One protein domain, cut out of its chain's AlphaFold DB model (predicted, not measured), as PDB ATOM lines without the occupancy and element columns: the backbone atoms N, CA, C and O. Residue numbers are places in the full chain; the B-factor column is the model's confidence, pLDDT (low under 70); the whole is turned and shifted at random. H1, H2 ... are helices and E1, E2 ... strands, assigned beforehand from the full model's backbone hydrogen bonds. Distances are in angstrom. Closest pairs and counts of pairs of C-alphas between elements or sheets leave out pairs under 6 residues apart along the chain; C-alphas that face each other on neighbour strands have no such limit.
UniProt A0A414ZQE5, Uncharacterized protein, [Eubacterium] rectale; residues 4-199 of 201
ATOM      1  N   GLU A   4     183.847 139.264  50.746       83.56
ATOM      2  CA  GLU A   4     182.635 140.073  50.899       83.56
ATOM      3  C   GLU A   4     182.204 140.153  52.371       83.56
ATOM      4  O   GLU A   4     182.448 139.235  53.156       83.56
ATOM      5  N   ASN A   5     181.486 141.214  52.748       79.25
ATOM      6  CA  ASN A   5     181.035 141.460  54.126       79.25
ATOM      7  C   ASN A   5     180.351 140.257  54.792       79.25
ATOM      8  O   ASN A   5     180.674 139.911  55.926       79.25
ATOM      9  N   LYS A   6     179.450 139.579  54.069       77.94
ATOM     10  CA  LYS A   6     178.714 138.399  54.561       77.94
ATOM     11  C   LYS A   6     179.630 137.229  54.950       77.94
ATOM     12  O   LYS A   6     179.255 136.377  55.751       77.94
ATOM     13  N   ASP A   7     180.819 137.179  54.358       76.38
ATOM     14  CA  ASP A   7     181.781 136.095  54.497       76.38
ATOM     15  C   ASP A   7     182.914 136.442  55.473       76.38
ATOM     16  O   ASP A   7     183.505 135.537  56.067       76.38
ATOM     17  N   LYS A   8     183.156 137.739  55.728       77.75
ATOM     18  CA  LYS A   8     184.108 138.216  56.746       77.75
ATOM     19  C   LYS A   8     183.777 137.664  58.136       77.75
ATOM     20  O   LYS A   8     184.677 137.168  58.807       77.75
ATOM     21  N   TYR A   9     182.499 137.653  58.529       71.50
ATOM     22  CA  TYR A   9     182.054 137.092  59.816       71.50
ATOM     23  C   TYR A   9     182.455 135.623  59.998       71.50
ATOM     24  O   TYR A   9     183.017 135.243  61.024       71.50
ATOM     25  N   LYS A  10     182.251 134.800  58.963       70.62
ATOM     26  CA  LYS A  10     182.587 133.367  58.999       70.62
ATOM     27  C   LYS A  10     184.086 133.145  59.205       70.62
ATOM     28  O   LYS A  10     184.490 132.238  59.924       70.62
ATOM     29  N   VAL A  11     184.913 133.979  58.573       67.31
ATOM     30  CA  VAL A  11     186.376 133.844  58.604       67.31
ATOM     31  C   VAL A  11     186.985 134.423  59.881       67.31
ATOM     32  O   VAL A  11     187.924 133.834  60.424       67.31
ATOM     33  N   LEU A  12     186.422 135.507  60.420       65.75
ATOM     34  CA  LEU A  12     186.835 136.058  61.714       65.75
ATOM     35  C   LEU A  12     186.548 135.099  62.880       65.75
ATOM     36  O   LEU A  12     187.208 135.214  63.905       65.75
ATOM     37  N   ALA A  13     185.661 134.107  62.703       59.69
ATOM     38  CA  ALA A  13     185.146 133.252  63.781       59.69
ATOM     39  C   ALA A  13     184.566 134.060  64.958       59.69
ATOM     40  O   ALA A  13     184.513 133.580  66.087       59.69
ATOM     41  N   GLU A  14     184.128 135.282  64.663       59.53
ATOM     42  CA  GLU A  14     183.352 136.115  65.562       59.53
ATOM     43  C   GLU A  14     181.898 136.000  65.124       59.53
ATOM     44  O   GLU A  14     181.559 136.271  63.967       59.53
ATOM     45  N   GLU A  15     181.036 135.559  66.035       58.19
ATOM     46  CA  GLU A  15     179.604 135.650  65.793       58.19
ATOM     47  C   GLU A  15     179.211 137.134  65.813       58.19
ATOM     48  O   GLU A  15     179.649 137.854  66.713       58.19
ATOM     49  N   PRO A  16     178.377 137.612  64.869       64.12
ATOM     50  CA  PRO A  16     177.859 138.981  64.897       64.12
ATOM     51  C   PRO A  16     177.307 139.350  66.281       64.12
ATOM     52  O   PRO A  16     177.614 140.408  66.825       64.12
ATOM     53  N   GLN A  17     176.598 138.406  66.911       65.50
ATOM     54  CA  GLN A  17     176.063 138.565  68.259       65.50
ATOM     55  C   GLN A  17     177.153 138.809  69.307       65.50
ATOM     56  O   GLN A  17     176.981 139.657  70.168       65.50
ATOM     57  N   ARG A  18     178.312 138.159  69.195       66.69
ATOM     58  CA  ARG A  18     179.426 138.348  70.129       66.69
ATOM     59  C   ARG A  18     180.046 139.740  70.023       66.69
ATOM     60  O   ARG A  18     180.447 140.294  71.040       66.69
ATOM     61  N   ILE A  19     180.096 140.318  68.820       67.44
ATOM     62  CA  ILE A  19     180.525 141.712  68.623       67.44
ATOM     63  C   ILE A  19     179.504 142.661  69.259       67.44
ATOM     64  O   ILE A  19     179.898 143.598  69.949       67.44
ATOM     65  N   LYS A  20     178.202 142.404  69.082       70.56
ATOM     66  CA  LYS A  20     177.134 143.201  69.708       70.56
ATOM     67  C   LYS A  20     177.172 143.127  71.229       70.56
ATOM     68  O   LYS A  20     177.151 144.170  71.875       70.56
ATOM     69  N   ASP A  21     177.267 141.920  71.777       70.69
ATOM     70  CA  ASP A  21     177.327 141.671  73.217       70.69
ATOM     71  C   ASP A  21     178.577 142.321  73.812       70.69
ATOM     72  O   ASP A  21     178.484 143.024  74.809       70.69
ATOM     73  N   PHE A  22     179.732 142.190  73.149       70.19
ATOM     74  CA  PHE A  22     180.963 142.854  73.569       70.19
ATOM     75  C   PHE A  22     180.820 144.381  73.570       70.19
ATOM     76  O   PHE A  22     181.174 145.032  74.551       70.19
ATOM     77  N   LEU A  23     180.293 144.965  72.487       70.19
ATOM     78  CA  LEU A  23     180.089 146.412  72.406       70.19
ATOM     79  C   LEU A  23     179.087 146.891  73.455       70.19
ATOM     80  O   LEU A  23     179.278 147.952  74.031       70.19
ATOM     81  N   SER A  24     178.040 146.126  73.737       72.00
ATOM     82  CA  SER A  24     177.090 146.465  74.792       72.00
ATOM     83  C   SER A  24     177.740 146.389  76.178       72.00
ATOM     84  O   SER A  24     177.686 147.350  76.946       72.00
ATOM     85  N   ASP A  25     178.391 145.270  76.490       71.19
ATOM     86  CA  ASP A  25     178.893 144.966  77.829       71.19
ATOM     87  C   ASP A  25     180.129 145.784  78.194       71.19
ATOM     88  O   ASP A  25     180.189 146.342  79.290       71.19
ATOM     89  N   GLU A  26     181.122 145.878  77.309       65.25
ATOM     90  CA  GLU A  26     182.364 146.590  77.621       65.25
ATOM     91  C   GLU A  26     182.163 148.103  77.626       65.25
ATOM     92  O   GLU A  26     182.681 148.788  78.504       65.25
ATOM     93  N   LEU A  27     181.326 148.654  76.742       66.81
ATOM     94  CA  LEU A  27     181.018 150.088  76.795       66.81
ATOM     95  C   LEU A  27     180.225 150.459  78.045       66.81
ATOM     96  O   LEU A  27     180.458 151.520  78.637       66.81
ATOM     97  N   PHE A  28     179.337 149.570  78.490       64.94
ATOM     98  CA  PHE A  28     178.640 149.760  79.750       64.94
ATOM     99  C   PHE A  28     179.596 149.673  80.945       64.94
ATOM    100  O   PHE A  28     179.567 150.553  81.805       64.94
ATOM    101  N   LYS A  29     180.484 148.674  80.995       65.44
ATOM    102  CA  LYS A  29     181.449 148.509  82.099       65.44
ATOM    103  C   LYS A  29     182.478 149.637  82.163       65.44
ATOM    104  O   LYS A  29     182.750 150.135  83.251       65.44
ATOM    105  N   THR A  30     183.058 150.026  81.028       61.19
ATOM    106  CA  THR A  30     184.169 150.987  80.980       61.19
ATOM    107  C   THR A  30     183.688 152.430  81.080       61.19
ATOM    108  O   THR A  30     184.348 153.251  81.710       61.19
ATOM    109  N   ALA A  31     182.548 152.761  80.469       60.97
ATOM    110  CA  ALA A  31     182.095 154.148  80.354       60.97
ATOM    111  C   ALA A  31     180.730 154.421  81.005       60.97
ATOM    112  O   ALA A  31     180.304 155.575  81.044       60.97
ATOM    113  N   GLY A  32     180.030 153.399  81.511       65.50
ATOM    114  CA  GLY A  32     178.667 153.542  82.032       65.50
ATOM    115  C   GLY A  32     177.638 153.839  80.939       65.50
ATOM    116  O   GLY A  32     176.603 154.444  81.218       65.50
ATOM    117  N   ILE A  33     177.935 153.477  79.686       69.06
ATOM    118  CA  ILE A  33     177.139 153.870  78.519       69.06
ATOM    119  C   ILE A  33     176.378 152.677  77.979       69.06
ATOM    120  O   ILE A  33     176.965 151.707  77.510       69.06
ATOM    121  N   SER A  34     175.057 152.799  77.979       73.88
ATOM    122  CA  SER A  34     174.176 151.887  77.260       73.88
ATOM    123  C   SER A  34     173.906 152.446  75.868       73.88
ATOM    124  O   SER A  34     173.268 153.491  75.723       73.88
ATOM    125  N   LEU A  35     174.397 151.754  74.843       75.00
ATOM    126  CA  LEU A  35     174.025 152.039  73.461       75.00
ATOM    127  C   LEU A  35     172.657 151.428  73.149       75.00
ATOM    128  O   LEU A  35     172.317 150.343  73.615       75.00
ATOM    129  N   THR A  36     171.875 152.122  72.330       78.94
ATOM    130  CA  THR A  36     170.665 151.549  71.724       78.94
ATOM    131  C   THR A  36     171.038 150.510  70.665       78.94
ATOM    132  O   THR A  36     172.131 150.553  70.099       78.94
ATOM    133  N   GLU A  37     170.114 149.603  70.347       80.56
ATOM    134  CA  GLU A  37     170.324 148.575  69.321       80.56
ATOM    135  C   GLU A  37     170.714 149.180  67.959       80.56
ATOM    136  O   GLU A  37     171.650 148.710  67.316       80.56
ATOM    137  N   ASP A  38     170.085 150.290  67.562       82.19
ATOM    138  CA  ASP A  38     170.424 151.010  66.330       82.19
ATOM    139  C   ASP A  38     171.871 151.526  66.327       82.19
ATOM    140  O   ASP A  38     172.566 151.445  65.314       82.19
ATOM    141  N   GLN A  39     172.362 152.023  67.465       78.62
ATOM    142  CA  GLN A  39     173.741 152.503  67.598       78.62
ATOM    143  C   GLN A  39     174.747 151.353  67.557       78.62
ATOM    144  O   GLN A  39     175.783 151.470  66.902       78.62
ATOM    145  N   ILE A  40     174.424 150.229  68.199       78.56
ATOM    146  CA  ILE A  40     175.232 149.007  68.129       78.56
ATOM    147  C   ILE A  40     175.309 148.518  66.676       78.56
ATOM    148  O   ILE A  40     176.400 148.229  66.185       78.56
ATOM    149  N   ASN A  41     174.186 148.516  65.952       79.94
ATOM    150  CA  ASN A  41     174.135 148.124  64.542       79.94
ATOM    151  C   ASN A  41     174.966 149.061  63.641       79.94
ATOM    152  O   ASN A  41     175.594 148.598  62.687       79.94
ATOM    153  N   ILE A  42     175.014 150.369  63.930       80.88
ATOM    154  CA  ILE A  42     175.875 151.318  63.199       80.88
ATOM    155  C   ILE A  42     177.359 150.992  63.419       80.88
ATOM    156  O   ILE A  42     178.114 150.969  62.445       80.88
ATOM    157  N   LEU A  43     177.783 150.714  64.660       78.00
ATOM    158  CA  LEU A  43     179.174 150.338  64.957       78.00
ATOM    159  C   LEU A  43     179.558 149.009  64.316       78.00
ATOM    160  O   LEU A  43     180.617 148.916  63.702       78.00
ATOM    161  N   GLU A  44     178.697 148.000  64.432       78.38
ATOM    162  CA  GLU A  44     178.898 146.687  63.816       78.38
ATOM    163  C   GLU A  44     179.043 146.812  62.292       78.38
ATOM    164  O   GLU A  44     179.958 146.243  61.689       78.38
ATOM    165  N   LYS A  45     178.170 147.600  61.655       81.12
ATOM    166  CA  LYS A  45     178.239 147.832  60.214       81.12
ATOM    167  C   LYS A  45     179.525 148.554  59.821       81.12
ATOM    168  O   LYS A  45     180.219 148.095  58.916       81.12
ATOM    169  N   ALA A  46     179.860 149.646  60.510       81.25
ATOM    170  CA  ALA A  46     181.095 150.383  60.264       81.25
ATOM    171  C   ALA A  46     182.321 149.479  60.425       81.25
ATOM    172  O   ALA A  46     183.233 149.519  59.607       81.25
ATOM    173  N   PHE A  47     182.312 148.606  61.422       78.00
ATOM    174  CA  PHE A  47     183.355 147.619  61.619       78.00
ATOM    175  C   PHE A  47     183.502 146.691  60.406       78.00
ATOM    176  O   PHE A  47     184.580 146.604  59.823       78.00
ATOM    177  N   ILE A  48     182.435 146.026  59.962       78.31
ATOM    178  CA  ILE A  48     182.538 145.053  58.862       78.31
ATOM    179  C   ILE A  48     182.860 145.696  57.521       78.31
ATOM    180  O   ILE A  48     183.641 145.131  56.746       78.31
ATOM    181  N   ASP A  49     182.270 146.855  57.248       82.56
ATOM    182  CA  ASP A  49     182.487 147.581  56.000       82.56
ATOM    183  C   ASP A  49     183.961 147.994  55.864       82.56
ATOM    184  O   ASP A  49     184.518 147.925  54.768       82.56
ATOM    185  N   ASN A  50     184.620 148.310  56.984       81.38
ATOM    186  CA  ASN A  50     185.990 148.819  57.010       81.38
ATOM    187  C   ASN A  50     187.065 147.773  57.326       81.38
ATOM    188  O   ASN A  50     188.256 148.080  57.230       81.38
ATOM    189  N   VAL A  51     186.684 146.541  57.677       79.69
ATOM    190  CA  VAL A  51     187.634 145.429  57.791       79.69
ATOM    191  C   VAL A  51     187.888 144.828  56.410       79.69
ATOM    192  O   VAL A  51     186.975 144.302  55.775       79.69
ATOM    193  N   ILE A  52     189.134 144.831  55.949       80.44
ATOM    194  CA  ILE A  52     189.553 144.133  54.726       80.44
ATOM    195  C   ILE A  52     190.166 142.801  55.136       80.44
ATOM    196  O   ILE A  52     191.108 142.783  55.919       80.44
ATOM    197  N   ILE A  53     189.651 141.694  54.598       79.56
ATOM    198  CA  ILE A  53     190.220 140.359  54.799       79.56
ATOM    199  C   ILE A  53     190.550 139.778  53.439       79.56
ATOM    200  O   ILE A  53     189.659 139.547  52.617       79.56
ATOM    201  N   GLU A  54     191.830 139.529  53.219       80.88
ATOM    202  CA  GLU A  54     192.306 138.774  52.078       80.88
ATOM    203  C   GLU A  54     192.647 137.354  52.510       80.88
ATOM    204  O   GLU A  54     193.379 137.140  53.479       80.88
ATOM    205  N   VAL A  55     192.123 136.385  51.765       81.50
ATOM    206  CA  VAL A  55     192.410 134.965  51.949       81.50
ATOM    207  C   VAL A  55     192.998 134.346  50.686       81.50
ATOM    208  O   VAL A  55     192.687 134.766  49.567       81.50
ATOM    209  N   GLU A  56     193.801 133.307  50.855       83.75
ATOM    210  CA  GLU A  56     194.261 132.431  49.775       83.75
ATOM    211  C   GLU A  56     193.834 130.989  50.038       83.75
ATOM    212  O   GLU A  56     193.693 130.591  51.188       83.75
ATOM    213  N   GLU A  57     193.634 130.200  48.986       81.75
ATOM    214  CA  GLU A  57     193.426 128.758  49.130       81.75
ATOM    215  C   GLU A  57     194.736 128.096  49.573       81.75
ATOM    216  O   GLU A  57     195.805 128.381  49.033       81.75
ATOM    217  N   SER A  58     194.661 127.250  50.599       76.31
ATOM    218  CA  SER A  58     195.819 126.536  51.123       76.31
ATOM    219  C   SER A  58     196.128 125.339  50.233       76.31
ATOM    220  O   SER A  58     195.330 124.407  50.135       76.31
ATOM    221  N   ASN A  59     197.315 125.339  49.636       65.31
ATOM    222  CA  ASN A  59     197.883 124.151  49.012       65.31
ATOM    223  C   ASN A  59     198.536 123.353  50.146       65.31
ATOM    224  O   ASN A  59     199.533 123.810  50.703       65.31
ATOM    225  N   GLU A  60     197.926 122.240  50.558       57.69
ATOM    226  CA  GLU A  60     198.347 121.388  51.682       57.69
ATOM    227  C   GLU A  60     199.881 121.310  51.821       57.69
ATOM    228  O   GLU A  60     200.540 120.715  50.975       57.69
ATOM    229  N   ASN A  61     200.418 122.002  52.844       50.56
ATOM    230  CA  ASN A  61     201.781 121.956  53.425       50.56
ATOM    231  C   ASN A  61     202.158 123.257  54.178       50.56
ATOM    232  O   ASN A  61     203.274 123.378  54.688       50.56
ATOM    233  N   ALA A  62     201.257 124.239  54.295       47.66
ATOM    234  CA  ALA A  62     201.515 125.444  55.082       47.66
ATOM    235  C   ALA A  62     201.498 125.144  56.595       47.66
ATOM    236  O   ALA A  62     200.466 124.826  57.187       47.66
ATOM    237  N   ASN A  63     202.661 125.271  57.229       45.81
ATOM    238  CA  ASN A  63     202.909 125.001  58.645       45.81
ATOM    239  C   ASN A  63     202.357 126.130  59.552       45.81
ATOM    240  O   ASN A  63     203.116 126.791  60.258       45.81
ATOM    241  N   VAL A  64     201.049 126.416  59.494       46.78
ATOM    242  CA  VAL A  64     200.446 127.600  60.142       46.78
ATOM    243  C   VAL A  64     199.178 127.217  60.914       46.78
ATOM    244  O   VAL A  64     198.054 127.396  60.453       46.78
ATOM    245  N   LYS A  65     199.362 126.668  62.121       45.47
ATOM    246  CA  LYS A  65     198.285 126.184  63.013       45.47
ATOM    247  C   LYS A  65     197.244 127.240  63.430       45.47
ATOM    248  O   LYS A  65     196.214 126.858  63.971       45.47
ATOM    249  N   THR A  66     197.479 128.532  63.202       51.12
ATOM    250  CA  THR A  66     196.612 129.630  63.672       51.12
ATOM    251  C   THR A  66     195.827 130.350  62.572       51.12
ATOM    252  O   THR A  66     194.822 130.985  62.882       51.12
ATOM    253  N   SER A  67     196.218 130.227  61.298       57.88
ATOM    254  CA  SER A  67     195.660 131.055  60.207       57.88
ATOM    255  C   SER A  67     194.784 130.288  59.211       57.88
ATOM    256  O   SER A  67     194.267 130.895  58.273       57.88
ATOM    257  N   LEU A  68     194.619 128.973  59.396       65.81
ATOM    258  CA  LEU A  68     193.795 128.115  58.542       65.81
ATOM    259  C   LEU A  68     192.317 128.218  58.944       65.81
ATOM    260  O   LEU A  68     191.949 127.959  60.091       65.81
ATOM    261  N   LYS A  69     191.460 128.576  57.990       71.56
ATOM    262  CA  LYS A  69     190.001 128.661  58.139       71.56
ATOM    263  C   LYS A  69     189.334 127.826  57.052       71.56
ATOM    264  O   LYS A  69     189.879 127.665  55.965       71.56
ATOM    265  N   ILE A  70     188.143 127.302  57.331       70.19
ATOM    266  CA  ILE A  70     187.317 126.649  56.310       70.19
ATOM    267  C   ILE A  70     186.367 127.700  55.739       70.19
ATOM    268  O   ILE A  70     185.585 128.297  56.476       70.19
ATOM    269  N   PHE A  71     186.426 127.919  54.429       74.44
ATOM    270  CA  PHE A  71     185.545 128.835  53.712       74.44
ATOM    271  C   PHE A  71     185.072 128.188  52.406       74.44
ATOM    272  O   PHE A  71     185.891 127.752  51.605       74.44
ATOM    273  N   ASN A  72     183.753 128.094  52.194       76.31
ATOM    274  CA  ASN A  72     183.142 127.435  51.026       76.31
ATOM    275  C   ASN A  72     183.726 126.037  50.724       76.31
ATOM    276  O   ASN A  72     184.087 125.737  49.588       76.31
ATOM    277  N   ASN A  73     183.837 125.189  51.753       75.19
ATOM    278  CA  ASN A  73     184.424 123.840  51.697       75.19
ATOM    279  C   ASN A  73     185.898 123.782  51.246       75.19
ATOM    280  O   ASN A  73     186.397 122.704  50.933       75.19
ATOM    281  N   LYS A  74     186.603 124.915  51.247       77.25
ATOM    282  CA  LYS A  74     188.036 125.007  50.967       77.25
ATOM    283  C   LYS A  74     188.791 125.438  52.214       77.25
ATOM    284  O   LYS A  74     188.287 126.228  53.016       77.25
ATOM    285  N   ILE A  75     190.008 124.930  52.367       77.81
ATOM    286  CA  ILE A  75     190.932 125.424  53.383       77.81
ATOM    287  C   ILE A  75     191.535 126.713  52.841       77.81
ATOM    288  O   ILE A  75     192.133 126.717  51.767       77.81
ATOM    289  N   VAL A  76     191.375 127.801  53.582       78.06
ATOM    290  CA  VAL A  76     191.947 129.099  53.241       78.06
ATOM    291  C   VAL A  76     192.869 129.595  54.346       78.06
ATOM    292  O   VAL A  76     192.654 129.305  55.524       78.06
ATOM    293  N   VAL A  77     193.891 130.354  53.970       76.12
ATOM    294  CA  VAL A  77     194.779 131.073  54.886       76.12
ATOM    295  C   VAL A  77     194.432 132.553  54.823       76.12
ATOM    296  O   VAL A  77     194.318 133.110  53.731       76.12
ATOM    297  N   ILE A  78     194.279 133.205  55.977       75.38
ATOM    298  CA  ILE A  78     194.182 134.671  56.030       75.38
ATOM    299  C   ILE A  78     195.559 135.250  55.694       75.38
ATOM    300  O   ILE A  78     196.517 135.048  56.438       75.38
ATOM    301  N   LYS A  79     195.655 135.961  54.570       74.31
ATOM    302  CA  LYS A  79     196.879 136.637  54.122       74.31
ATOM    303  C   LYS A  79     197.023 138.019  54.707       74.31
ATOM    304  O   LYS A  79     198.125 138.471  54.993       74.31
ATOM    305  N   THR A  80     195.911 138.721  54.817       73.69
ATOM    306  CA  THR A  80     195.905 140.091  55.297       73.69
ATOM    307  C   THR A  80     194.583 140.350  55.973       73.69
ATOM    308  O   THR A  80     193.524 139.984  55.466       73.69
ATOM    309  N   LYS A  81     194.658 141.023  57.113       75.00
ATOM    310  CA  LYS A  81     193.522 141.665  57.745       75.00
ATOM    311  C   LYS A  81     193.907 143.133  57.937       75.00
ATOM    312  O   LYS A  81     195.025 143.413  58.378       75.00
ATOM    313  N   LYS A  82     193.020 144.059  57.568       78.19
ATOM    314  CA  LYS A  82     193.165 145.509  57.789       78.19
ATOM    315  C   LYS A  82     191.884 146.113  58.336       78.19
ATOM    316  O   LYS A  82     190.823 145.541  58.118       78.19
ATOM    317  N   LEU A  83     191.982 147.257  59.005       79.69
ATOM    318  CA  LEU A  83     190.848 148.049  59.488       79.69
ATOM    319  C   LEU A  83     191.145 149.528  59.249       79.69
ATOM    320  O   LEU A  83     192.226 149.980  59.629       79.69
ATOM    321  N   SER A  84     190.192 150.266  58.674       83.81
ATOM    322  CA  SER A  84     190.260 151.733  58.633       83.81
ATOM    323  C   SER A  84     189.846 152.330  59.976       83.81
ATOM    324  O   SER A  84     188.680 152.285  60.364       83.81
ATOM    325  N   ILE A  85     190.800 152.922  60.684       80.69
ATOM    326  CA  ILE A  85     190.574 153.591  61.970       80.69
ATOM    327  C   ILE A  85     189.854 154.912  61.793       80.69
ATOM    328  O   ILE A  85     189.019 155.265  62.625       80.69
ATOM    329  N   LYS A  86     190.127 155.627  60.702       84.94
ATOM    330  CA  LYS A  86     189.424 156.866  60.384       84.94
ATOM    331  C   LYS A  86     187.921 156.628  60.278       84.94
ATOM    332  O   LYS A  86     187.145 157.349  60.903       84.94
ATOM    333  N   GLU A  87     187.509 155.604  59.534       84.94
ATOM    334  CA  GLU A  87     186.086 155.312  59.357       84.94
ATOM    335  C   GLU A  87     185.437 154.778  60.640       84.94
ATOM    336  O   GLU A  87     184.289 155.119  60.935       84.94
ATOM    337  N   MET A  88     186.186 154.052  61.479       81.00
ATOM    338  CA  MET A  88     185.715 153.707  62.826       81.00
ATOM    339  C   MET A  88     185.483 154.954  63.684       81.00
ATOM    340  O   MET A  88     184.425 155.085  64.296       81.00
ATOM    341  N   ILE A  89     186.417 155.907  63.697       80.06
ATOM    342  CA  ILE A  89     186.270 157.178  64.425       80.06
ATOM    343  C   ILE A  89     185.044 157.948  63.934       80.06
ATOM    344  O   ILE A  89     184.259 158.435  64.752       80.06
ATOM    345  N   ASN A  90     184.840 158.016  62.618       80.94
ATOM    346  CA  ASN A  90     183.680 158.678  62.023       80.94
ATOM    347  C   ASN A  90     182.365 158.048  62.500       80.94
ATOM    348  O   ASN A  90     181.442 158.771  62.885       80.94
ATOM    349  N   ALA A  91     182.283 156.714  62.531       80.44
ATOM    350  CA  ALA A  91     181.098 155.999  62.997       80.44
ATOM    351  C   ALA A  91     180.805 156.262  64.483       80.44
ATOM    352  O   ALA A  91     179.660 156.521  64.862       80.44
ATOM    353  N   VAL A  92     181.846 156.270  65.321       77.50
ATOM    354  CA  VAL A  92     181.712 156.564  66.753       77.50
ATOM    355  C   VAL A  92     181.269 158.011  66.986       77.50
ATOM    356  O   VAL A  92     180.380 158.257  67.801       77.50
ATOM    357  N   ILE A  93     181.826 158.977  66.249       76.62
ATOM    358  CA  ILE A  93     181.412 160.388  66.326       76.62
ATOM    359  C   ILE A  93     179.956 160.556  65.881       76.62
ATOM    360  O   ILE A  93     179.206 161.291  66.528       76.62
ATOM    361  N   ALA A  94     179.537 159.865  64.816       76.06
ATOM    362  CA  ALA A  94     178.158 159.904  64.341       76.06
ATOM    363  C   ALA A  94     177.184 159.453  65.442       76.06
ATOM    364  O   ALA A  94     176.218 160.158  65.729       76.06
ATOM    365  N   ILE A  95     177.490 158.363  66.149       70.56
ATOM    366  CA  ILE A  95     176.699 157.908  67.304       70.56
ATOM    367  C   ILE A  95     176.773 158.891  68.474       70.56
ATOM    368  O   ILE A  95     175.749 159.214  69.072       70.56
ATOM    369  N   GLY A  96     177.959 159.415  68.782       61.84
ATOM    370  CA  GLY A  96     178.162 160.376  69.867       61.84
ATOM    371  C   GLY A  96     177.427 161.708  69.670       61.84
ATOM    372  O   GLY A  96     177.062 162.382  70.636       61.84
ATOM    373  N   SER A  97     177.174 162.089  68.415       59.50
ATOM    374  CA  SER A  97     176.332 163.240  68.077       59.50
ATOM    375  C   SER A  97     174.843 162.977  68.352       59.50
ATOM    376  O   SER A  97     174.119 163.903  68.717       59.50
ATOM    377  N   ILE A  98     174.413 161.711  68.265       53.84
ATOM    378  CA  ILE A  98     173.043 161.250  68.539       53.84
ATOM    379  C   ILE A  98     172.786 161.153  70.055       53.84
ATOM    380  O   ILE A  98     171.680 161.443  70.503       53.84
ATOM    381  N   THR A  99     173.793 160.818  70.871       52.44
ATOM    382  CA  THR A  99     173.648 160.624  72.332       52.44
ATOM    383  C   THR A  99     173.707 161.901  73.180       52.44
ATOM    384  O   THR A  99     173.736 161.815  74.402       52.44
ATOM    385  N   THR A 100     173.656 163.097  72.576       49.94
ATOM    386  CA  THR A 100     173.831 164.414  73.229       49.94
ATOM    387  C   THR A 100     175.169 164.571  73.973       49.94
ATOM    388  O   THR A 100     175.359 164.087  75.080       49.94
ATOM    389  N   LYS A 101     176.094 165.351  73.388       49.56
ATOM    390  CA  LYS A 101     177.395 165.740  73.976       49.56
ATOM    391  C   LYS A 101     178.279 164.558  74.407       49.56
ATOM    392  O   LYS A 101     178.761 164.540  75.539       49.56
ATOM    393  N   ALA A 102     178.558 163.608  73.513       53.03
ATOM    394  CA  ALA A 102     179.603 162.622  73.776       53.03
ATOM    395  C   ALA A 102     180.925 163.326  74.133       53.03
ATOM    396  O   ALA A 102     181.520 164.041  73.320       53.03
ATOM    397  N   ASN A 103     181.342 163.153  75.388       63.06
ATOM    398  CA  ASN A 103     182.646 163.560  75.880       63.06
ATOM    399  C   ASN A 103     183.700 162.824  75.036       63.06
ATOM    400  O   ASN A 103     183.515 161.659  74.700       63.06
ATOM    401  N   GLU A 104     184.785 163.497  74.676       66.12
ATOM    402  CA  GLU A 104     185.944 162.953  73.944       66.12
ATOM    403  C   GLU A 104     186.376 161.561  74.449       66.12
ATOM    404  O   GLU A 104     186.707 160.675  73.671       66.12
ATOM    405  N   PHE A 105     186.207 161.342  75.745       68.12
ATOM    406  CA  PHE A 105     186.391 160.098  76.481       68.12
ATOM    407  C   PHE A 105     185.538 158.932  76.001       68.12
ATOM    408  O   PHE A 105     186.022 157.817  75.885       68.12
ATOM    409  N   VAL A 106     184.259 159.183  75.727       67.81
ATOM    410  CA  VAL A 106     183.322 158.169  75.242       67.81
ATOM    411  C   VAL A 106     183.787 157.658  73.890       67.81
ATOM    412  O   VAL A 106     183.790 156.458  73.642       67.81
ATOM    413  N   VAL A 107     184.225 158.576  73.028       68.38
ATOM    414  CA  VAL A 107     184.730 158.228  71.702       68.38
ATOM    415  C   VAL A 107     186.000 157.387  71.824       68.38
ATOM    416  O   VAL A 107     186.107 156.358  71.164       68.38
ATOM    417  N   ILE A 108     186.920 157.778  72.707       69.75
ATOM    418  CA  ILE A 108     188.165 157.042  72.955       69.75
ATOM    419  C   ILE A 108     187.886 155.659  73.554       69.75
ATOM    420  O   ILE A 108     188.382 154.676  73.020       69.75
ATOM    421  N   ALA A 109     187.021 155.542  74.563       68.75
ATOM    422  CA  ALA A 109     186.641 154.260  75.164       68.75
ATOM    423  C   ALA A 109     185.978 153.310  74.153       68.75
ATOM    424  O   ALA A 109     186.245 152.106  74.158       68.75
ATOM    425  N   ILE A 110     185.144 153.837  73.249       70.62
ATOM    426  CA  ILE A 110     184.547 153.030  72.181       70.62
ATOM    427  C   ILE A 110     185.613 152.545  71.196       70.62
ATOM    428  O   ILE A 110     185.624 151.368  70.831       70.62
ATOM    429  N   LEU A 111     186.543 153.419  70.809       71.00
ATOM    430  CA  LEU A 111     187.658 153.048  69.940       71.00
ATOM    431  C   LEU A 111     188.577 152.021  70.594       71.00
ATOM    432  O   LEU A 111     188.957 151.070  69.926       71.00
ATOM    433  N   LEU A 112     188.898 152.169  71.878       69.62
ATOM    434  CA  LEU A 112     189.732 151.229  72.626       69.62
ATOM    435  C   LEU A 112     189.131 149.839  72.669       69.62
ATOM    436  O   LEU A 112     189.839 148.866  72.449       69.62
ATOM    437  N   ASN A 113     187.825 149.752  72.885       66.81
ATOM    438  CA  ASN A 113     187.123 148.482  72.891       66.81
ATOM    439  C   ASN A 113     187.080 147.859  71.484       66.81
ATOM    440  O   ASN A 113     187.380 146.679  71.328       66.81
ATOM    441  N   LEU A 114     186.815 148.645  70.436       65.25
ATOM    442  CA  LEU A 114     186.792 148.158  69.045       65.25
ATOM    443  C   LEU A 114     188.171 147.740  68.519       65.25
ATOM    444  O   LEU A 114     188.314 146.690  67.889       65.25
ATOM    445  N   VAL A 115     189.188 148.562  68.777       64.25
ATOM    446  CA  VAL A 115     190.591 148.264  68.474       64.25
ATOM    447  C   VAL A 115     191.021 147.071  69.317       64.25
ATOM    448  O   VAL A 115     191.566 146.126  68.764       64.25
ATOM    449  N   GLY A 116     190.684 147.053  70.607       61.78
ATOM    450  CA  GLY A 116     190.925 145.966  71.551       61.78
ATOM    451  C   GLY A 116     190.455 144.619  71.017       61.78
ATOM    452  O   GLY A 116     191.289 143.749  70.799       61.78
ATOM    453  N   VAL A 117     189.173 144.443  70.682       59.28
ATOM    454  CA  VAL A 117     188.635 143.166  70.142       59.28
ATOM    455  C   VAL A 117     189.493 142.579  69.026       59.28
ATOM    456  O   VAL A 117     189.629 141.361  68.915       59.28
ATOM    457  N   LEU A 118     190.093 143.432  68.196       54.56
ATOM    458  CA  LEU A 118     190.868 142.994  67.047       54.56
ATOM    459  C   LEU A 118     192.389 143.009  67.245       54.56
ATOM    460  O   LEU A 118     193.072 142.283  66.522       54.56
ATOM    461  N   PHE A 119     192.901 143.803  68.190       56.88
ATOM    462  CA  PHE A 119     194.324 144.013  68.494       56.88
ATOM    463  C   PHE A 119     194.764 143.485  69.864       56.88
ATOM    464  O   PHE A 119     195.950 143.609  70.162       56.88
ATOM    465  N   ILE A 120     193.880 142.895  70.686       45.56
ATOM    466  CA  ILE A 120     194.122 142.489  72.095       45.56
ATOM    467  C   ILE A 120     195.401 141.656  72.278       45.56
ATOM    468  O   ILE A 120     195.973 141.618  73.360       45.56
ATOM    469  N   THR A 121     195.917 141.020  71.227       51.53
ATOM    470  CA  THR A 121     197.176 140.274  71.302       51.53
ATOM    471  C   THR A 121     198.447 141.124  71.156       51.53
ATOM    472  O   THR A 121     199.533 140.584  71.366       51.53
ATOM    473  N   LYS A 122     198.372 142.419  70.805       57.59
ATOM    474  CA  LYS A 122     199.547 143.245  70.445       57.59
ATOM    475  C   LYS A 122     199.742 144.543  71.232       57.59
ATOM    476  O   LYS A 122     200.897 144.958  71.350       57.59
ATOM    477  N   LEU A 123     198.680 145.162  71.748       63.78
ATOM    478  CA  LEU A 123     198.747 146.414  72.518       63.78
ATOM    479  C   LEU A 123     198.544 146.135  74.011       63.78
ATOM    480  O   LEU A 123     197.659 145.362  74.368       63.78
ATOM    481  N   ASN A 124     199.344 146.764  74.877       74.50
ATOM    482  CA  ASN A 124     198.971 146.899  76.294       74.50
ATOM    483  C   ASN A 124     198.043 148.108  76.504       74.50
ATOM    484  O   ASN A 124     197.874 148.921  75.594       74.50
ATOM    485  N   ASP A 125     197.474 148.223  77.706       76.56
ATOM    486  CA  ASP A 125     196.481 149.247  78.052       76.56
ATOM    487  C   ASP A 125     196.953 150.667  77.689       76.56
ATOM    488  O   ASP A 125     196.255 151.383  76.980       76.56
ATOM    489  N   ASP A 126     198.186 151.040  78.055       82.31
ATOM    490  CA  ASP A 126     198.745 152.368  77.755       82.31
ATOM    491  C   ASP A 126     198.958 152.622  76.254       82.31
ATOM    492  O   ASP A 126     198.815 153.748  75.773       82.31
ATOM    493  N   GLU A 127     199.351 151.593  75.501       85.88
ATOM    494  CA  GLU A 127     199.555 151.703  74.056       85.88
ATOM    495  C   GLU A 127     198.234 151.873  73.321       85.88
ATOM    496  O   GLU A 127     198.145 152.715  72.427       85.88
ATOM    497  N   GLY A 128     197.219 151.103  73.719       81.69
ATOM    498  CA  GLY A 128     195.859 151.276  73.231       81.69
ATOM    499  C   GLY A 128     195.371 152.688  73.517       81.69
ATOM    500  O   GLY A 128     194.974 153.392  72.588       81.69
ATOM    501  N   GLU A 129     195.467 153.112  74.778       84.69
ATOM    502  CA  GLU A 129     194.984 154.398  75.285       84.69
ATOM    503  C   GLU A 129     195.569 155.586  74.518       84.69
ATOM    504  O   GLU A 129     194.844 156.387  73.917       84.69
ATOM    505  N   ILE A 130     196.902 155.668  74.473       89.81
ATOM    506  CA  ILE A 130     197.597 156.751  73.775       89.81
ATOM    507  C   ILE A 130     197.276 156.704  72.283       89.81
ATOM    508  O   ILE A 130     197.011 157.748  71.688       89.81
ATOM    509  N   TYR A 131     197.262 155.523  71.662       88.81
ATOM    510  CA  TYR A 131     196.955 155.419  70.239       88.81
ATOM    511  C   TYR A 131     195.536 155.896  69.910       88.81
ATOM    512  O   TYR A 131     195.365 156.712  69.001       88.81
ATOM    513  N   ALA A 132     194.529 155.452  70.665       85.88
ATOM    514  CA  ALA A 132     193.139 155.849  70.464       85.88
ATOM    515  C   ALA A 132     192.952 157.362  70.657       85.88
ATOM    516  O   ALA A 132     192.299 158.015  69.835       85.88
ATOM    517  N   TYR A 133     193.590 157.937  71.681       88.81
ATOM    518  CA  TYR A 133     193.599 159.380  71.903       88.81
ATOM    519  C   TYR A 133     194.212 160.142  70.719       88.81
ATOM    520  O   TYR A 133     193.600 161.074  70.189       88.81
ATOM    521  N   LEU A 134     195.396 159.734  70.253       91.56
ATOM    522  CA  LEU A 134     196.085 160.371  69.128       91.56
ATOM    523  C   LEU A 134     195.297 160.252  67.816       91.56
ATOM    524  O   LEU A 134     195.184 161.230  67.074       91.56
ATOM    525  N   ALA A 135     194.702 159.088  67.551       88.75
ATOM    526  CA  ALA A 135     193.845 158.866  66.392       88.75
ATOM    527  C   ALA A 135     192.606 159.773  66.431       88.75
ATOM    528  O   ALA A 135     192.262 160.388  65.418       88.75
ATOM    529  N   TYR A 136     191.982 159.936  67.601       87.19
ATOM    530  CA  TYR A 136     190.861 160.857  67.775       87.19
ATOM    531  C   TYR A 136     191.261 162.326  67.573       87.19
ATOM    532  O   TYR A 136     190.537 163.061  66.896       87.19
ATOM    533  N   GLN A 137     192.418 162.766  68.088       89.62
ATOM    534  CA  GLN A 137     192.919 164.120  67.810       89.62
ATOM    535  C   GLN A 137     193.102 164.344  66.307       89.62
ATOM    536  O   GLN A 137     192.684 165.376  65.776       89.62
ATOM    537  N   TYR A 138     193.692 163.367  65.621       92.19
ATOM    538  CA  TYR A 138     194.028 163.478  64.210       92.19
ATOM    539  C   TYR A 138     192.791 163.420  63.304       92.19
ATOM    540  O   TYR A 138     192.516 164.379  62.589       92.19
ATOM    541  N   PHE A 139     192.006 162.340  63.359       88.88
ATOM    542  CA  PHE A 139     190.855 162.136  62.469       88.88
ATOM    543  C   PHE A 139     189.569 162.786  62.983       88.88
ATOM    544  O   PHE A 139     188.792 163.328  62.201       88.88
ATOM    545  N   GLY A 140     189.332 162.747  64.296       84.62
ATOM    546  CA  GLY A 140     188.087 163.227  64.896       84.62
ATOM    547  C   GLY A 140     188.059 164.735  65.132       84.62
ATOM    548  O   GLY A 140     187.035 165.386  64.919       84.62
ATOM    549  N   LYS A 141     189.182 165.313  65.574       86.31
ATOM    550  CA  LYS A 141     189.314 166.758  65.827       86.31
ATOM    551  C   LYS A 141     190.023 167.520  64.714       86.31
ATOM    552  O   LYS A 141     190.023 168.749  64.763       86.31
ATOM    553  N   ASN A 142     190.613 166.835  63.729       87.81
ATOM    554  CA  ASN A 142     191.474 167.449  62.711       87.81
ATOM    555  C   ASN A 142     192.591 168.311  63.334       87.81
ATOM    556  O   ASN A 142     192.985 169.346  62.788       87.81
ATOM    557  N   LYS A 143     193.081 167.913  64.514       90.19
ATOM    558  CA  LYS A 143     194.094 168.642  65.274       90.19
ATOM    559  C   LYS A 143     195.480 168.174  64.847       90.19
ATOM    560  O   LYS A 143     195.825 167.004  64.981       90.19
ATOM    561  N   LYS A 144     196.310 169.114  64.397       91.44
ATOM    562  CA  LYS A 144     197.739 168.868  64.175       91.44
ATOM    563  C   LYS A 144     198.476 168.926  65.509       91.44
ATOM    564  O   LYS A 144     198.509 169.975  66.146       91.44
ATOM    565  N   VAL A 145     199.056 167.802  65.918       94.75
ATOM    566  CA  VAL A 145     199.883 167.703  67.127       94.75
ATOM    567  C   VAL A 145     201.346 167.678  66.698       94.75
ATOM    568  O   VAL A 145     201.724 166.855  65.868       94.75
ATOM    569  N   SER A 146     202.156 168.603  67.208       96.00
ATOM    570  CA  SER A 146     203.596 168.631  66.930       96.00
ATOM    571  C   SER A 146     204.329 167.598  67.795       96.00
ATOM    572  O   SER A 146     203.865 167.244  68.881       96.00
ATOM    573  N   ASN A 147     205.501 167.143  67.359       92.88
ATOM    574  CA  ASN A 147     206.383 166.305  68.178       92.88
ATOM    575  C   ASN A 147     206.933 167.038  69.420       92.88
ATOM    576  O   ASN A 147     207.377 166.381  70.359       92.88
ATOM    577  N   VAL A 148     206.871 168.374  69.443       92.88
ATOM    578  CA  VAL A 148     207.239 169.209  70.595       92.88
ATOM    579  C   VAL A 148     206.147 169.166  71.665       92.88
ATOM    580  O   VAL A 148     206.441 168.974  72.842       92.88
ATOM    581  N   ASP A 149     204.881 169.281  71.260       94.88
ATOM    582  CA  ASP A 149     203.750 169.431  72.184       94.88
ATOM    583  C   ASP A 149     203.084 168.096  72.551       94.88
ATOM    584  O   ASP A 149     202.214 168.053  73.427       94.88
ATOM    585  N   ILE A 150     203.446 166.994  71.882       96.12
ATOM    586  CA  ILE A 150     202.756 165.706  72.043       96.12
ATOM    587  C   ILE A 150     202.828 165.167  73.477       96.12
ATOM    588  O   ILE A 150     201.844 164.617  73.968       96.12
ATOM    589  N   TYR A 151     203.945 165.376  74.176       96.81
ATOM    590  CA  TYR A 151     204.116 164.923  75.559       96.81
ATOM    591  C   TYR A 151     203.137 165.620  76.495       96.81
ATOM    592  O   TYR A 151     202.396 164.959  77.220       96.81
ATOM    593  N   GLU A 152     203.085 166.949  76.437       95.62
ATOM    594  CA  GLU A 152     202.160 167.736  77.250       95.62
ATOM    595  C   GLU A 152     200.705 167.463  76.866       95.62
ATOM    596  O   GLU A 152     199.846 167.355  77.737       95.62
ATOM    597  N   THR A 153     200.434 167.247  75.578       94.44
ATOM    598  CA  THR A 153     199.098 166.878  75.091       94.44
ATOM    599  C   THR A 153     198.631 165.545  75.698       94.44
ATOM    600  O   THR A 153     197.503 165.455  76.181       94.44
ATOM    601  N   ILE A 154     199.500 164.527  75.746       94.94
ATOM    602  CA  ILE A 154     199.189 163.224  76.360       94.94
ATOM    603  C   ILE A 154     199.066 163.343  77.887       94.94
ATOM    604  O   ILE A 154     198.137 162.789  78.469       94.94
ATOM    605  N   LYS A 155     199.950 164.092  78.557       95.69
ATOM    606  CA  LYS A 155     199.858 164.306  80.015       95.69
ATOM    607  C   LYS A 155     198.554 164.981  80.416       95.69
ATOM    608  O   LYS A 155     197.907 164.542  81.362       95.69
ATOM    609  N   GLN A 156     198.160 166.030  79.693       93.19
ATOM    610  CA  GLN A 156     196.897 166.728  79.925       93.19
ATOM    611  C   GLN A 156     195.706 165.787  79.758       93.19
ATOM    612  O   GLN A 156     194.759 165.863  80.537       93.19
ATOM    613  N   TYR A 157     195.764 164.890  78.771       90.81
ATOM    614  CA  TYR A 157     194.751 163.860  78.599       90.81
ATOM    615  C   TYR A 157     194.674 162.925  79.810       90.81
ATOM    616  O   TYR A 157     193.605 162.823  80.404       90.81
ATOM    617  N   TYR A 158     195.784 162.316  80.233       89.69
ATOM    618  CA  TYR A 158     195.798 161.405  81.386       89.69
ATOM    619  C   TYR A 158     195.340 162.084  82.680       89.69
ATOM    620  O   TYR A 158     194.515 161.531  83.401       89.69
ATOM    621  N   ASN A 159     195.800 163.307  82.943       90.44
ATOM    622  CA  ASN A 159     195.399 164.031  84.145       90.44
ATOM    623  C   ASN A 159     193.907 164.381  84.127       90.44
ATOM    624  O   ASN A 159     193.206 164.152  85.105       90.44
ATOM    625  N   LYS A 160     193.391 164.876  82.998       86.69
ATOM    626  CA  LYS A 160     191.960 165.178  82.868       86.69
ATOM    627  C   LYS A 160     191.097 163.918  82.974       86.69
ATOM    628  O   LYS A 160     189.942 164.021  83.379       86.69
ATOM    629  N   THR A 161     191.638 162.774  82.553       80.81
ATOM    630  CA  THR A 161     190.867 161.546  82.347       80.81
ATOM    631  C   THR A 161     190.845 160.624  83.537       80.81
ATOM    632  O   THR A 161     189.781 160.153  83.933       80.81
ATOM    633  N   TYR A 162     192.012 160.423  84.122       82.88
ATOM    634  CA  TYR A 162     192.236 159.437  85.160       82.88
ATOM    635  C   TYR A 162     192.657 160.087  86.483       82.88
ATOM    636  O   TYR A 162     192.802 159.389  87.476       82.88
ATOM    637  N   ASP A 163     192.843 161.417  86.513       86.25
ATOM    638  CA  ASP A 163     193.535 162.126  87.602       86.25
ATOM    639  C   ASP A 163     194.943 161.552  87.858       86.25
ATOM    640  O   ASP A 163     195.487 161.581  88.960       86.25
ATOM    641  N   GLU A 164     195.561 161.017  86.799       87.75
ATOM    642  CA  GLU A 164     196.858 160.354  86.855       87.75
ATOM    643  C   GLU A 164     197.955 161.183  86.191       87.75
ATOM    644  O   GLU A 164     197.730 161.978  85.275       87.75
ATOM    645  N   THR A 165     199.189 160.964  86.645       90.81
ATOM    646  CA  THR A 165     200.385 161.517  86.007       90.81
ATOM    647  C   THR A 165     201.140 160.410  85.290       90.81
ATOM    648  O   THR A 165     201.671 159.495  85.919       90.81
ATOM    649  N   ILE A 166     201.260 160.530  83.971       93.31
ATOM    650  CA  ILE A 166     202.088 159.647  83.148       93.31
ATOM    651  C   ILE A 166     203.487 160.253  82.942       93.31
ATOM    652  O   ILE A 166     203.648 161.450  82.700       93.31
ATOM    653  N   SER A 167     204.532 159.425  83.049       95.31
ATOM    654  CA  SER A 167     205.923 159.882  82.911       95.31
ATOM    655  C   SER A 167     206.361 160.051  81.451       95.31
ATOM    656  O   SER A 167     205.982 159.260  80.586       95.31
ATOM    657  N   ASP A 168     207.279 160.989  81.193       96.38
ATOM    658  CA  ASP A 168     207.901 161.175  79.869       96.38
ATOM    659  C   ASP A 168     208.556 159.894  79.351       96.38
ATOM    660  O   ASP A 168     208.477 159.566  78.168       96.38
ATOM    661  N   ARG A 169     209.182 159.123  80.247       96.25
ATOM    662  CA  ARG A 169     209.792 157.839  79.895       96.25
ATOM    663  C   ARG A 169     208.755 156.866  79.335       96.25
ATOM    664  O   ARG A 169     209.048 156.174  78.359       96.25
ATOM    665  N   LYS A 170     207.570 156.806  79.947       95.00
ATOM    666  CA  LYS A 170     206.482 155.929  79.512       95.00
ATOM    667  C   LYS A 170     205.892 156.404  78.185       95.00
ATOM    668  O   LYS A 170     205.820 155.593  77.266       95.00
ATOM    669  N   ILE A 171     205.593 157.700  78.053       96.44
ATOM    670  CA  ILE A 171     205.116 158.297  76.792       96.44
ATOM    671  C   ILE A 171     206.095 157.993  75.653       96.44
ATOM    672  O   ILE A 171     205.694 157.458  74.623       96.44
ATOM    673  N   ASN A 172     207.392 158.246  75.857       96.12
ATOM    674  CA  ASN A 172     208.431 157.975  74.860       96.12
ATOM    675  C   ASN A 172     208.446 156.503  74.424       96.12
ATOM    676  O   ASN A 172     208.566 156.197  73.242       96.12
ATOM    677  N   SER A 173     208.344 155.585  75.390       95.06
ATOM    678  CA  SER A 173     208.335 154.149  75.112       95.06
ATOM    679  C   SER A 173     207.135 153.749  74.259       95.06
ATOM    680  O   SER A 173     207.298 152.981  73.313       95.06
ATOM    681  N   VAL A 174     205.950 154.274  74.581       93.69
ATOM    682  CA  VAL A 174     204.724 153.989  73.831       93.69
ATOM    683  C   VAL A 174     204.817 154.574  72.425       93.69
ATOM    684  O   VAL A 174     204.655 153.833  71.461       93.69
ATOM    685  N   LEU A 175     205.174 155.855  72.281       95.25
ATOM    686  CA  LEU A 175     205.308 156.504  70.971       95.25
ATOM    687  C   LEU A 175     206.295 155.766  70.059       95.25
ATOM    688  O   LEU A 175     205.972 155.496  68.905       95.25
ATOM    689  N   LYS A 176     207.456 155.351  70.586       94.06
ATOM    690  CA  LYS A 176     208.431 154.564  69.817       94.06
ATOM    691  C   LYS A 176     207.867 153.238  69.334       94.06
ATOM    692  O   LYS A 176     208.160 152.853  68.206       94.06
ATOM    693  N   ARG A 177     207.087 152.544  70.164       90.00
ATOM    694  CA  ARG A 177     206.475 151.265  69.793       90.00
ATOM    695  C   ARG A 177     205.363 151.457  68.761       90.00
ATOM    696  O   ARG A 177     205.314 150.711  67.787       90.00
ATOM    697  N   LEU A 178     204.527 152.485  68.921       88.94
ATOM    698  CA  LEU A 178     203.495 152.849  67.944       88.94
ATOM    699  C   LEU A 178     204.104 153.212  66.576       88.94
ATOM    700  O   LEU A 178     203.564 152.813  65.546       88.94
ATOM    701  N   GLU A 179     205.224 153.936  66.554       92.31
ATOM    702  CA  GLU A 179     205.891 154.389  65.324       92.31
ATOM    703  C   GLU A 179     206.734 153.294  64.649       92.31
ATOM    704  O   GLU A 179     206.616 153.074  63.445       92.31
ATOM    705  N   ASN A 180     207.574 152.579  65.402       89.69
ATOM    706  CA  ASN A 180     208.594 151.702  64.815       89.69
ATOM    707  C   ASN A 180     208.140 150.246  64.704       89.69
ATOM    708  O   ASN A 180     208.339 149.610  63.662       89.69
ATOM    709  N   ASP A 181     207.523 149.731  65.768       84.31
ATOM    710  CA  ASP A 181     207.188 148.311  65.871       84.31
ATOM    711  C   ASP A 181     205.823 148.053  65.238       84.31
ATOM    712  O   ASP A 181     205.678 147.194  64.371       84.31
ATOM    713  N   LEU A 182     204.824 148.841  65.638       81.12
ATOM    714  CA  LEU A 182     203.448 148.710  65.160       81.12
ATOM    715  C   LEU A 182     203.190 149.526  63.894       81.12
ATOM    716  O   LEU A 182     202.286 149.200  63.129       81.12
ATOM    717  N   ARG A 183     204.003 150.562  63.650       87.56
ATOM    718  CA  ARG A 183     203.957 151.407  62.450       87.56
ATOM    719  C   ARG A 183     202.581 152.010  62.190       87.56
ATOM    720  O   ARG A 183     202.189 152.119  61.030       87.56
ATOM    721  N   VAL A 184     201.871 152.410  63.241       85.88
ATOM    722  CA  VAL A 184     200.514 152.985  63.181       85.88
ATOM    723  C   VAL A 184     200.487 154.511  63.242       85.88
ATOM    724  O   VAL A 184     199.461 155.123  62.944       85.88
ATOM    725  N   ILE A 185     201.618 155.127  63.581       92.19
ATOM    726  CA  ILE A 185     201.839 156.574  63.535       92.19
ATOM    727  C   ILE A 185     203.194 156.875  62.888       92.19
ATOM    728  O   ILE A 185     204.042 155.988  62.783       92.19
ATOM    729  N   GLU A 186     203.394 158.122  62.487       95.19
ATOM    730  CA  GLU A 186     204.685 158.682  62.078       95.19
ATOM    731  C   GLU A 186     204.709 160.196  62.338       95.19
ATOM    732  O   GLU A 186     203.657 160.817  62.523       95.19
ATOM    733  N   PHE A 187     205.898 160.804  62.341       95.00
ATOM    734  CA  PHE A 187     206.047 162.260  62.391       95.00
ATOM    735  C   PHE A 187     206.602 162.804  61.073       95.00
ATOM    736  O   PHE A 187     207.794 162.679  60.791       95.00
ATOM    737  N   VAL A 188     205.748 163.460  60.286       95.00
ATOM    738  CA  VAL A 188     206.118 164.098  59.012       95.00
ATOM    739  C   VAL A 188     206.213 165.601  59.229       95.00
ATOM    740  O   VAL A 188     205.296 166.213  59.777       95.00
ATOM    741  N   ASP A 189     207.347 166.195  58.853       94.56
ATOM    742  CA  ASP A 189     207.644 167.620  59.061       94.56
ATOM    743  C   ASP A 189     207.442 168.084  60.519       94.56
ATOM    744  O   ASP A 189     207.036 169.213  60.789       94.56
ATOM    745  N   GLY A 190     207.712 167.192  61.481       93.88
ATOM    746  CA  GLY A 190     207.558 167.462  62.914       93.88
ATOM    747  C   GLY A 190     206.125 167.354  63.445       93.88
ATOM    748  O   GLY A 190     205.896 167.654  64.616       93.88
ATOM    749  N   TYR A 191     205.166 166.901  62.636       96.31
ATOM    750  CA  TYR A 191     203.769 166.732  63.038       96.31
ATOM    751  C   TYR A 191     203.331 165.275  62.989       96.31
ATOM    752  O   TYR A 191     203.687 164.533  62.079       96.31
ATOM    753  N   LEU A 192     202.514 164.893  63.968       96.50
ATOM    754  CA  LEU A 192     201.886 163.585  64.042       96.50
ATOM    755  C   LEU A 192     201.015 163.331  62.807       96.50
ATOM    756  O   LEU A 192     200.121 164.120  62.488       96.50
ATOM    757  N   VAL A 193     201.230 162.176  62.192       95.12
ATOM    758  CA  VAL A 193     200.367 161.561  61.191       95.12
ATOM    759  C   VAL A 193     199.955 160.191  61.715       95.12
ATOM    760  O   VAL A 193     200.794 159.376  62.097       95.12
ATOM    761  N   VAL A 194     198.647 159.940  61.754       91.56
ATOM    762  CA  VAL A 194     198.095 158.631  62.122       91.56
ATOM    763  C   VAL A 194     197.748 157.885  60.842       91.56
ATOM    764  O   VAL A 194     197.121 158.451  59.944       91.56
ATOM    765  N   LYS A 195     198.154 156.616  60.740       88.81
ATOM    766  CA  LYS A 195     197.822 155.796  59.572       88.81
ATOM    767  C   LYS A 195     196.361 155.377  59.625       88.81
ATOM    768  O   LYS A 195     195.867 154.950  60.664       88.81
ATOM    769  N   ASP A 196     195.692 155.509  58.485       79.62
ATOM    770  CA  ASP A 196     194.272 155.190  58.346       79.62
ATOM    771  C   ASP A 196     194.029 153.678  58.470       79.62
ATOM    772  O   ASP A 196     193.199 153.238  59.258       79.62
ATOM    773  N   GLU A 197     194.820 152.869  57.761       77.69
ATOM    774  CA  GLU A 197     194.721 151.411  57.804       77.69
ATOM    775  C   GLU A 197     195.716 150.813  58.804       77.69
ATOM    776  O   GLU A 197     196.932 150.949  58.625       77.69
ATOM    777  N   ILE A 198     195.221 150.070  59.800       73.00
ATOM    778  CA  ILE A 198     196.092 149.216  60.616       73.00
ATOM    779  C   ILE A 198     196.111 147.792  60.068       73.00
ATOM    780  O   ILE A 198     195.068 147.223  59.746       73.00
ATOM    781  N   TYR A 199     197.306 147.209  60.015       71.69
ATOM    782  CA  TYR A 199     197.559 145.829  59.621       71.69
ATOM    783  C   TYR A 199     197.514 144.899  60.838       71.69
ATOM    784  O   TYR A 199     198.198 145.122  61.838       71.69
TER     785      TYR A 199
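This is residues 4 to 199 of the 201 residues of an uncharacterized protein of [Eubacterium] rectale (UniProt A0A414ZQE5). A narrow, strongly twisted sheet of E1, E2 and E3 reaches out from one end of a cluster of crossed helices, H2 to H6, with H1 packed on its strands. At the other end H7, H8 and the small hairpin E4 and E5 form a second group beside H6, and the short E6 comes back to pair with E3. The 196 printed residues hold eight named helices and six named strands, in the order H1 H2 H3 E1 E2 E3 H4 H5 H6 H7 H8 E4 E5 E6, a mixed class of helices and strands. The larger sheet is branched and the smaller is E4 - E5, both antiparallel; the whole is compact, with a radius of gyration of the C-alphas of 18.0 A and spans of 53 by 38 by 25 A.

Find C-alpha 74 at (188.036, 125.007, 50.967); from there E3, residues 74 to 84, runs 27.9 A and bends by 57 degrees at residue 77. Beside it look for E1, residues 51 to 57, 19.7 A, E2, 68 to 71, and E6, 197 to 199, which ends at C-alpha 199 (197.559, 145.829, 59.621). H1, residues 5 to 12, begins at C-alpha 5 (181.035, 141.460, 54.126). Then find H2, 16 to 31, 22.1 A; H3, 37 to 50, 19.9 A; H4, 85 to 98, 20.2 A; H5, 104 to 119, 21.4 A; H6, 125 to 140, 21.0 A; H7, 150 to 162; H8, 168 to 181; E4, 185 to 188; and E5, 191 to 194.

Start at E3: E1 lies on one side, with N 52 and O 82 2.8 A apart, within hydrogen-bond range. On the other side are E2, its hairpin partner, with N 69 and O 76 at 2.8 A, and E6, with N 198 and O 83 at 3.0 A. H1 is on this sheet, while H3, H4 and H5 only graze it. H3 and H4 touch at Gln 39 and Ile 95, closest C-alphas 6.2 A, at a shallow tilt of 17 degrees, opposite ways. H4 and H5, a helical hairpin, touch at Val 92 and Val 107, 6.0 A. H5 also touches H2, at Leu 27 and Ile 110, 6.5 A, and H6, at Ile 108 and Ala 132, 5.7 A. H6 touches H8 at Glu 127 and Val 174, 5.7 A; H7 and H8 only just touch, with 3 pairs of C-alphas within 8 A. In the hairpin E4 and E5, N 193 and O 186 are 2.8 A apart. Every O i to N i+4 pair is within range in H2, H3, H4, H6, H7 and H8; H1 has 2 of 4 and H5 11 of 12.

The C-alphas of Asn 61 and Thr 100, the two farthest apart, are 54.6 A from each other. The printed part has no cut and no long link. Its mean pLDDT is 77.6, with 53 residues under 70, among them 59 to 68 and 96 to 109.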